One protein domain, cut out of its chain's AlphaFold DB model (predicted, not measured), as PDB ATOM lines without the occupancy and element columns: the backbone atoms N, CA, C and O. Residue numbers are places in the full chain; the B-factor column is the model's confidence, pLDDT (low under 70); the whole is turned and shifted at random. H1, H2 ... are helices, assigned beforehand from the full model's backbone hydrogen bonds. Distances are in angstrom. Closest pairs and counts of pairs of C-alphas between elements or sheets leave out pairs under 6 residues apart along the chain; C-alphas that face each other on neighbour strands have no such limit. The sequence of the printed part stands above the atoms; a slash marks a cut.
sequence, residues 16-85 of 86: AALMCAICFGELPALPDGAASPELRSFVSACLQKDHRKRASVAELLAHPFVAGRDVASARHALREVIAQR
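What this domain is: This is residues 16 to 85 of the 86 residues of an uncharacterized protein of Triticum urartu (UniProt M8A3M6). This is a loose, open U: a small body of the short helices H2, H3 and H4 with their links lies between two arms, H1 at one end and H5 at the other, which both point to the same side of it. Residues 16 to 21 of H1 and residues 69 to 85, which include H5, stick out free of the rest, and a long stretch with no named element, residues 25 to 36, joins H1 to the body. The printed part has 70 residues, with five named helices in the order H1, H2, H3, H4, H5 and no named strand; its class is all helix. It is loose, with a radius of gyration of the C-alphas of 15.5 A and spans of 41 by 30 by 21 A.

Where its parts are: Find C-alpha 16 at (23.425, 42.719, -56.786); from there H1 runs over residues 16 to 24, 11.4 A from first to last C-alpha. Go on along the backbone to Pro 37, where H2, residues 37 to 46, begins at (46.676, 30.461, -36.543) and covers 14.5 A. H3 holds residues 57 to 62, and H4 holds residues 64 to 67. Look last at H5, residues 71 to 83, the longest helix: its 18.2 A end at C-alpha 83, at (61.290, 27.499, -60.216).

How they stand to each other: Begin at H1, which touches no helix and is apart from H2, H3, H4 and H5. At H2 you reach the helix whose centre is nearest to the mean of the C-alphas, at 5.3 A. H2 and H3 form a helical hairpin; they only just touch, with 3 pairs of C-alphas within 8 A, the closest being those of Phe 42 and Leu 60, 7.2 A apart. Their lines stand at a shallow tilt of 14 degrees, opposite ways. H2 also touches H4, and their closest C-alphas, those of Glu 38 and Phe 65, are 5.2 A apart. H3 and H4 are close but not clearly touching, with the C-alphas of Leu 61 and Ala 67 closest at 6.2 A. H5 touches no helix and is apart from H4 too. In H1, H2, H3 and H5 every O i to N i+4 pair is within hydrogen-bond range; H4, with 4 residues, is too short for such a pair.

The domain as a whole: The two C-alphas farthest apart are those of Ala 16 and Ala 72, at 43.3 A. Without the stretches that stand free, the body has 47 residues and spans 33 by 28 by 10 A. The printed part has no cut. The link from H1 to H2 is long, that from H2 to H3 short, and those from H3 to H4 and from H4 to H5 are tight. The mean pLDDT of the printed part is 89.7, and you will find it under 70 at residue 85 alone.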
ATOM      1  N   ALA A  16      24.219  42.719 -58.014       92.19
ATOM      2  CA  ALA A  16      23.425  42.719 -56.786       92.19
ATOM      3  C   ALA A  16      23.739  41.498 -55.906       92.19
ATOM      4  O   ALA A  16      23.930  41.646 -54.699       92.19
ATOM      5  N   ALA A  17      23.865  40.307 -56.502       88.94
ATOM      6  CA  ALA A  17      24.259  39.103 -55.772       88.94
ATOM      7  C   ALA A  17      25.658  39.250 -55.150       88.94
ATOM      8  O   ALA A  17      25.860  38.883 -53.992       88.94
ATOM      9  N   LEU A  18      26.601  39.846 -55.887       88.62
ATOM     10  CA  LEU A  18      27.950  40.122 -55.400       88.62
ATOM     11  C   LEU A  18      27.955  41.098 -54.217       88.62
ATOM     12  O   LEU A  18      28.570  40.823 -53.185       88.62
ATOM     13  N   MET A  19      27.251  42.221 -54.357       90.81
ATOM     14  CA  MET A  19      27.107  43.209 -53.289       90.81
ATOM     15  C   MET A  19      26.520  42.577 -52.030       90.81
ATOM     16  O   MET A  19      27.058  42.772 -50.940       90.81
ATOM     17  N   CYS A  20      25.468  41.768 -52.172       90.00
ATOM     18  CA  CYS A  20      24.866  41.082 -51.038       90.00
ATOM     19  C   CYS A  20      25.836  40.106 -50.364       90.00
ATOM     20  O   CYS A  20      25.958  40.121 -49.138       90.00
ATOM     21  N   ALA A  21      26.567  39.305 -51.144       88.81
ATOM     22  CA  ALA A  21      27.546  38.361 -50.611       88.81
ATOM     23  C   ALA A  21      28.655  39.072 -49.816       88.81
ATOM     24  O   ALA A  21      28.978  38.660 -48.704       88.81
ATOM     25  N   ILE A  22      29.189  40.184 -50.329       88.06
ATOM     26  CA  ILE A  22      30.264  40.934 -49.660       88.06
ATOM     27  C   ILE A  22      29.735  41.676 -48.426       88.06
ATOM     28  O   ILE A  22      30.279  41.544 -47.325       88.06
ATOM     29  N   CYS A  23      28.670  42.464 -48.586       90.06
ATOM     30  CA  CYS A  23      28.184  43.350 -47.529       90.06
ATOM     31  C   CYS A  23      27.462  42.584 -46.417       90.06
ATOM     32  O   CYS A  23      27.672  42.881 -45.239       90.06
ATOM     33  N   PHE A  24      26.696  41.545 -46.754       88.50
ATOM     34  CA  PHE A  24      25.789  40.873 -45.812       88.50
ATOM     35  C   PHE A  24      26.101  39.391 -45.579       88.50
ATOM     36  O   PHE A  24      25.714  38.871 -44.539       88.50
ATOM     37  N   GLY A  25      26.841  38.727 -46.472       86.44
ATOM     38  CA  GLY A  25      27.230  37.320 -46.305       86.44
ATOM     39  C   GLY A  25      28.228  37.071 -45.167       86.44
ATOM     40  O   GLY A  25      28.743  38.006 -44.547       86.44
ATOM     41  N   GLU A  26      28.529  35.808 -44.883       83.38
ATOM     42  CA  GLU A  26      29.588  35.474 -43.928       83.38
ATOM     43  C   GLU A  26      30.968  35.879 -44.454       83.38
ATOM     44  O   GLU A  26      31.219  35.940 -45.660       83.38
ATOM     45  N   LEU A  27      31.876  36.188 -43.529       76.50
ATOM     46  CA  LEU A  27      33.258  36.475 -43.886       76.50
ATOM     47  C   LEU A  27      33.904  35.212 -44.461       76.50
ATOM     48  O   LEU A  27      33.768  34.147 -43.858       76.50
ATOM     49  N   PRO A  28      34.635  35.311 -45.583       74.12
ATOM     50  CA  PRO A  28      35.348  34.164 -46.108       74.12
ATOM     51  C   PRO A  28      36.386  33.713 -45.076       74.12
ATOM     52  O   PRO A  28      37.332  34.438 -44.763       74.12
ATOM     53  N   ALA A  29      36.187  32.513 -44.537       72.88
ATOM     54  CA  ALA A  29      37.135  31.862 -43.650       72.88
ATOM     55  C   ALA A  29      38.090  30.981 -44.461       72.88
ATOM     56  O   ALA A  29      37.727  30.398 -45.485       72.88
ATOM     57  N   LEU A  30      39.334  30.886 -43.996       79.44
ATOM     58  CA  LEU A  30      40.280  29.916 -44.536       79.44
ATOM     59  C   LEU A  30      39.863  28.511 -44.077       79.44
ATOM     60  O   LEU A  30      39.483  28.376 -42.912       79.44
ATOM     61  N   PRO A  31      39.958  27.478 -44.936       80.81
ATOM     62  CA  PRO A  31      39.645  26.112 -44.535       80.81
ATOM     63  C   PRO A  31      40.472  25.672 -43.323       80.81
ATOM     64  O   PRO A  31      41.644  26.051 -43.180       80.81
ATOM     65  N   ASP A  32      39.878  24.841 -42.472       80.25
ATOM     66  CA  ASP A  32      40.565  24.301 -41.305       80.25
ATOM     67  C   ASP A  32      41.821  23.527 -41.719       80.25
ATOM     68  O   ASP A  32      41.846  22.804 -42.713       80.25
ATOM     69  N   GLY A  33      42.911  23.742 -40.982       83.69
ATOM     70  CA  GLY A  33      44.216  23.142 -41.277       83.69
ATOM     71  C   GLY A  33      44.949  23.706 -42.504       83.69
ATOM     72  O   GLY A  33      46.148  23.478 -42.626       83.69
ATOM     73  N   ALA A  34      44.303  24.498 -43.370       86.75
ATOM     74  CA  ALA A  34      44.944  25.059 -44.570       86.75
ATOM     75  C   ALA A  34      45.828  26.290 -44.291       86.75
ATOM     76  O   ALA A  34      46.542  26.763 -45.174       86.75
ATOM     77  N   ALA A  35      45.767  26.838 -43.075       88.44
ATOM     78  CA  ALA A  35      46.465  28.058 -42.686       88.44
ATOM     79  C   ALA A  35      47.026  27.970 -41.263       88.44
ATOM     80  O   ALA A  35      46.521  27.215 -40.429       88.44
ATOM     81  N   SER A  36      48.046  28.773 -40.961       91.06
ATOM     82  CA  SER A  36      48.516  28.927 -39.583       91.06
ATOM     83  C   SER A  36      47.519  29.758 -38.752       91.06
ATOM     84  O   SER A  36      46.743  30.538 -39.326       91.06
ATOM     85  N   PRO A  37      47.502  29.619 -37.413       91.69
ATOM     86  CA  PRO A  37      46.676  30.461 -36.543       91.69
ATOM     87  C   PRO A  37      46.907  31.960 -36.768       91.69
ATOM     88  O   PRO A  37      45.952  32.738 -36.810       91.69
ATOM     89  N   GLU A  38      48.155  32.360 -37.002       93.12
ATOM     90  CA  GLU A  38      48.546  33.753 -37.231       93.12
ATOM     91  C   GLU A  38      47.999  34.266 -38.565       93.12
ATOM     92  O   GLU A  38      47.524  35.398 -38.634       93.12
ATOM     93  N   LEU A  39      48.012  33.439 -39.619       91.81
ATOM     94  CA  LEU A  39      47.428  33.807 -40.911       91.81
ATOM     95  C   LEU A  39      45.909  33.991 -40.804       91.81
ATOM     96  O   LEU A  39      45.373  34.966 -41.331       91.81
ATOM     97  N   ARG A  40      45.213  33.097 -40.087       91.69
ATOM     98  CA  ARG A  40      43.768  33.238 -39.832       91.69
ATOM     99  C   ARG A  40      43.450  34.529 -39.076       91.69
ATOM    100  O   ARG A  40      42.565  35.273 -39.494       91.69
ATOM    101  N   SER A  41      44.196  34.810 -38.006       93.25
ATOM    102  CA  SER A  41      44.054  36.042 -37.219       93.25
ATOM    103  C   SER A  41      44.268  37.292 -38.077       93.25
ATOM    104  O   SER A  41      43.440  38.204 -38.073       93.25
ATOM    105  N   PHE A  42      45.329  37.303 -38.886       94.81
ATOM    106  CA  PHE A  42      45.658  38.423 -39.765       94.81
ATOM    107  C   PHE A  42      44.556  38.704 -40.795       94.81
ATOM    108  O   PHE A  42      44.109  39.841 -40.940       94.81
ATOM    109  N   VAL A  43      44.070  37.666 -41.487       93.00
ATOM    110  CA  VAL A  43      42.994  37.806 -42.483       93.00
ATOM    111  C   VAL A  43      41.698  38.298 -41.831       93.00
ATOM    112  O   VAL A  43      41.030  39.168 -42.390       93.00
ATOM    113  N   SER A  44      41.375  37.812 -40.629       91.94
ATOM    114  CA  SER A  44      40.215  38.289 -39.863       91.94
ATOM    115  C   SER A  44      40.311  39.783 -39.526       91.94
ATOM    116  O   SER A  44      39.324  40.507 -39.665       91.94
ATOM    117  N   ALA A  45      41.498  40.271 -39.147       94.56
ATOM    118  CA  ALA A  45      41.734  41.690 -38.873       94.56
ATOM    119  C   ALA A  45      41.568  42.568 -40.129       94.56
ATOM    120  O   ALA A  45      40.987  43.655 -40.052       94.56
ATOM    121  N   CYS A  46      42.011  42.080 -41.294       94.06
ATOM    122  CA  CYS A  46      41.858  42.766 -42.580       94.06
ATOM    123  C   CYS A  46      40.394  42.869 -43.030       94.06
ATOM    124  O   CYS A  46      39.968  43.905 -43.544       94.06
ATOM    125  N   LEU A  47      39.625  41.788 -42.869       92.25
ATOM    126  CA  LEU A  47      38.286  41.669 -43.445       92.25
ATOM    127  C   LEU A  47      37.159  42.128 -42.504       92.25
ATOM    128  O   LEU A  47      35.990  41.961 -42.837       92.25
ATOM    129  N   GLN A  48      37.462  42.761 -41.364       93.25
ATOM    130  CA  GLN A  48      36.434  43.295 -40.461       93.25
ATOM    131  C   GLN A  48      35.447  44.220 -41.185       93.25
ATOM    132  O   GLN A  48      35.828  45.256 -41.740       93.25
ATOM    133  N   LYS A  49      34.158  43.862 -41.161       90.31
ATOM    134  CA  LYS A  49      33.099  44.621 -41.846       90.31
ATOM    135  C   LYS A  49      32.869  45.996 -41.225       90.31
ATOM    136  O   LYS A  49      32.732  46.968 -41.963       90.31
ATOM    137  N   ASP A  50      32.870  46.087 -39.893       92.38
ATOM    138  CA  ASP A  50      32.821  47.377 -39.199       92.38
ATOM    139  C   ASP A  50      34.168  48.084 -39.370       92.38
ATOM    140  O   ASP A  50      35.174  47.691 -38.778       92.38
ATOM    141  N   HIS A  51      34.181  49.138 -40.186       92.81
ATOM    142  CA  HIS A  51      35.392  49.888 -40.504       92.81
ATOM    143  C   HIS A  51      36.081  50.477 -39.263       92.81
ATOM    144  O   HIS A  51      37.288  50.678 -39.290       92.81
ATOM    145  N   ARG A  52      35.344  50.720 -38.169       95.75
ATOM    146  CA  ARG A  52      35.900  51.256 -36.914       95.75
ATOM    147  C   ARG A  52      36.646  50.200 -36.104       95.75
ATOM    148  O   ARG A  52      37.428  50.549 -35.232       95.75
ATOM    149  N   LYS A  53      36.370  48.920 -36.367       95.12
ATOM    150  CA  LYS A  53      37.041  47.769 -35.744       95.12
ATOM    151  C   LYS A  53      38.108  47.158 -36.650       95.12
ATOM    152  O   LYS A  53      38.822  46.256 -36.224       95.12
ATOM    153  N   ARG A  54      38.177  47.589 -37.912       95.75
ATOM    154  CA  ARG A  54      39.164  47.105 -38.874       95.75
ATOM    155  C   ARG A  54      40.536  47.633 -38.493       95.75
ATOM    156  O   ARG A  54      40.693  48.832 -38.280       95.75
ATOM    157  N   ALA A  55      41.509  46.729 -38.438       97.69
ATOM    158  CA  ALA A  55      42.871  47.089 -38.094       97.69
ATOM    159  C   ALA A  55      43.437  48.089 -39.112       97.69
ATOM    160  O   ALA A  55      43.264  47.951 -40.328       97.69
ATOM    161  N   SER A  56      44.124  49.099 -38.595       97.75
ATOM    162  CA  SER A  56      44.896  50.049 -39.380       97.75
ATOM    163  C   SER A  56      46.111  49.378 -40.021       97.75
ATOM    164  O   SER A  56      46.566  48.314 -39.603       97.75
ATOM    165  N   VAL A  57      46.700  50.038 -41.021       97.38
ATOM    166  CA  VAL A  57      47.930  49.551 -41.664       97.38
ATOM    167  C   VAL A  57      49.057  49.363 -40.644       97.38
ATOM    168  O   VAL A  57      49.764  48.364 -40.706       97.38
ATOM    169  N   ALA A  58      49.207  50.283 -39.685       98.00
ATOM    170  CA  ALA A  58      50.235  50.185 -38.651       98.00
ATOM    171  C   ALA A  58      50.041  48.943 -37.763       98.00
ATOM    172  O   ALA A  58      50.993  48.200 -37.529       98.00
ATOM    173  N   GLU A  59      48.807  48.671 -37.333       97.94
ATOM    174  CA  GLU A  59      48.475  47.475 -36.547       97.94
ATOM    175  C   GLU A  59      48.676  46.186 -37.355       97.94
ATOM    176  O   GLU A  59      49.203  45.204 -36.833       97.94
ATOM    177  N   LEU A  60      48.316  46.188 -38.642       97.62
ATOM    178  CA  LEU A  60      48.524  45.043 -39.532       97.62
ATOM    179  C   LEU A  60      50.013  44.757 -39.771       97.62
ATOM    180  O   LEU A  60      50.411  43.593 -39.779       97.62
ATOM    181  N   LEU A  61      50.847  45.790 -39.927       95.56
ATOM    182  CA  LEU A  61      52.301  45.632 -40.058       95.56
ATOM    183  C   LEU A  61      52.941  45.101 -38.768       95.56
ATOM    184  O   LEU A  61      53.902  44.337 -38.840       95.56
ATOM    185  N   ALA A  62      52.392  45.464 -37.607       96.31
ATOM    186  CA  ALA A  62      52.824  44.955 -36.308       96.31
ATOM    187  C   ALA A  62      52.280  43.548 -35.982       96.31
ATOM    188  O   ALA A  62      52.742  42.915 -35.031       96.31
ATOM    189  N   HIS A  63      51.310  43.033 -36.744       97.12
ATOM    190  CA  HIS A  63      50.703  41.730 -36.482       97.12
ATOM    191  C   HIS A  63      51.742  40.592 -36.623       97.12
ATOM    192  O   HIS A  63      52.514  40.603 -37.586       97.12
ATOM    193  N   PRO A  64      51.738  39.554 -35.756       94.44
ATOM    194  CA  PRO A  64      52.749  38.483 -35.760       94.44
ATOM    195  C   PRO A  64      52.950  37.785 -37.110       94.44
ATOM    196  O   PRO A  64      54.067  37.416 -37.463       94.44
ATOM    197  N   PHE A  65      51.879  37.660 -37.900       93.81
ATOM    198  CA  PHE A  65      51.936  37.106 -39.258       93.81
ATOM    199  C   PHE A  65      52.868  37.875 -40.212       93.81
ATOM    200  O   PHE A  65      53.409  37.273 -41.140       93.81
ATOM    201  N   VAL A  66      53.022  39.189 -40.018       93.38
ATOM    202  CA  VAL A  66      53.855  40.069 -40.850       93.38
ATOM    203  C   VAL A  66      55.166  40.378 -40.137       93.38
ATOM    204  O   VAL A  66      56.230  40.098 -40.682       93.38
ATOM    205  N   ALA A  67      55.095  40.885 -38.904       92.81
ATOM    206  CA  ALA A  67      56.263  41.304 -38.134       92.81
ATOM    207  C   ALA A  67      57.225  40.149 -37.811       92.81
ATOM    208  O   ALA A  67      58.432  40.354 -37.734       92.81
ATOM    209  N   GLY A  68      56.703  38.929 -37.646       84.44
ATOM    210  CA  GLY A  68      57.505  37.743 -37.340       84.44
ATOM    211  C   GLY A  68      58.150  37.076 -38.556       84.44
ATOM    212  O   GLY A  68      58.785  36.034 -38.401       84.44
ATOM    213  N   ARG A  69      57.971  37.603 -39.777       83.06
ATOM    214  CA  ARG A  69      58.497  36.951 -40.982       83.06
ATOM    215  C   ARG A  69      59.945  37.313 -41.255       83.06
ATOM    216  O   ARG A  69      60.290  38.474 -41.445       83.06
ATOM    217  N   ASP A  70      60.753  36.277 -41.444       87.38
ATOM    218  CA  ASP A  70      62.033  36.409 -42.125       87.38
ATOM    219  C   ASP A  70      61.798  36.602 -43.632       87.38
ATOM    220  O   ASP A  70      61.474  35.670 -44.377       87.38
ATOM    221  N   VAL A  71      61.961  37.846 -44.079       85.75
ATOM    222  CA  VAL A  71      61.815  38.247 -45.483       85.75
ATOM    223  C   VAL A  71      62.812  37.513 -46.384       85.75
ATOM    224  O   VAL A  71      62.475  37.192 -47.527       85.75
ATOM    225  N   ALA A  72      64.024  37.220 -45.900       88.94
ATOM    226  CA  ALA A  72      65.036  36.534 -46.695       88.94
ATOM    227  C   ALA A  72      64.628  35.079 -46.956       88.94
ATOM    228  O   ALA A  72      64.628  34.651 -48.117       88.94
ATOM    229  N   SER A  73      64.202  34.370 -45.909       88.25
ATOM    230  CA  SER A  73      63.661  33.011 -46.015       88.25
ATOM    231  C   SER A  73      62.403  32.962 -46.888       88.25
ATOM    232  O   SER A  73      62.331  32.169 -47.829       88.25
ATOM    233  N   ALA A  74      61.449  33.879 -46.685       85.94
ATOM    234  CA  ALA A  74      60.230  33.945 -47.494       85.94
ATOM    235  C   ALA A  74      60.525  34.184 -48.985       85.94
ATOM    236  O   ALA A  74      59.932  33.541 -49.854       85.94
ATOM    237  N   ARG A  75      61.472  35.079 -49.297       89.69
ATOM    238  CA  ARG A  75      61.912  35.344 -50.673       89.69
ATOM    239  C   ARG A  75      62.564  34.117 -51.304       89.69
ATOM    240  O   ARG A  75      62.354  33.873 -52.490       89.69
ATOM    241  N   HIS A  76      63.367  33.378 -50.543       91.38
ATOM    242  CA  HIS A  76      63.975  32.143 -51.025       91.38
ATOM    243  C   HIS A  76      62.904  31.086 -51.324       91.38
ATOM    244  O   HIS A  76      62.835  30.612 -52.454       91.38
ATOM    245  N   ALA A  77      61.990  30.833 -50.385       89.12
ATOM    246  CA  ALA A  77      60.886  29.895 -50.578       89.12
ATOM    247  C   ALA A  77      60.011  30.245 -51.797       89.12
ATOM    248  O   ALA A  77      59.656  29.366 -52.578       89.12
ATOM    249  N   LEU A  78      59.693  31.529 -52.010       89.44
ATOM    250  CA  LEU A  78      58.923  31.959 -53.181       89.44
ATOM    251  C   LEU A  78      59.660  31.674 -54.498       89.44
ATOM    252  O   LEU A  78      59.032  31.250 -55.467       89.44
ATOM    253  N   ARG A  79      60.980  31.898 -54.541       93.25
ATOM    254  CA  ARG A  79      61.797  31.593 -55.726       93.25
ATOM    255  C   ARG A  79      61.776  30.105 -56.050       93.25
ATOM    256  O   ARG A  79      61.581  29.767 -57.212       93.25
ATOM    257  N   GLU A  80      61.892  29.247 -55.040       93.56
ATOM    258  CA  GLU A  80      61.791  27.793 -55.212       93.56
ATOM    259  C   GLU A  80      60.425  27.385 -55.780       93.56
ATOM    260  O   GLU A  80      60.358  26.637 -56.752       93.56
ATOM    261  N   VAL A  81      59.325  27.935 -55.252       90.81
ATOM    262  CA  VAL A  81      57.969  27.646 -55.759       90.81
ATOM    263  C   VAL A  81      57.799  28.063 -57.223       90.81
ATOM    264  O   VAL A  81      57.125  27.366 -57.983       90.81
ATOM    265  N   ILE A  82      58.382  29.196 -57.627       92.50
ATOM    266  CA  ILE A  82      58.337  29.660 -59.021       92.50
ATOM    267  C   ILE A  82      59.182  28.743 -59.913       92.50
ATOM    268  O   ILE A  82      58.723  28.356 -60.985       92.50
ATOM    269  N   ALA A  83      60.382  28.363 -59.465       90.50
ATOM    270  CA  ALA A  83      61.290  27.499 -60.216       90.50
ATOM    271  C   ALA A  83      60.736  26.076 -60.411       90.50
ATOM    272  O   ALA A  83      60.931  25.490 -61.467       90.50
ATOM    273  N   GLN A  84      59.989  25.544 -59.440       78.12
ATOM    274  CA  GLN A  84      59.340  24.224 -59.516       78.12
ATOM    275  C   GLN A  84      58.101  24.183 -60.432       78.12
ATOM    276  O   GLN A  84      57.477  23.133 -60.580       78.12
ATOM    277  N   ARG A  85      57.697  25.322 -61.006       59.06
ATOM    278  CA  ARG A  85      56.543  25.443 -61.913       59.06
ATOM    279  C   ARG A  85      56.932  25.782 -63.358       59.06
ATOM    280  O   ARG A  85      56.041  26.135 -64.132       59.06
TER     281      ARG A  85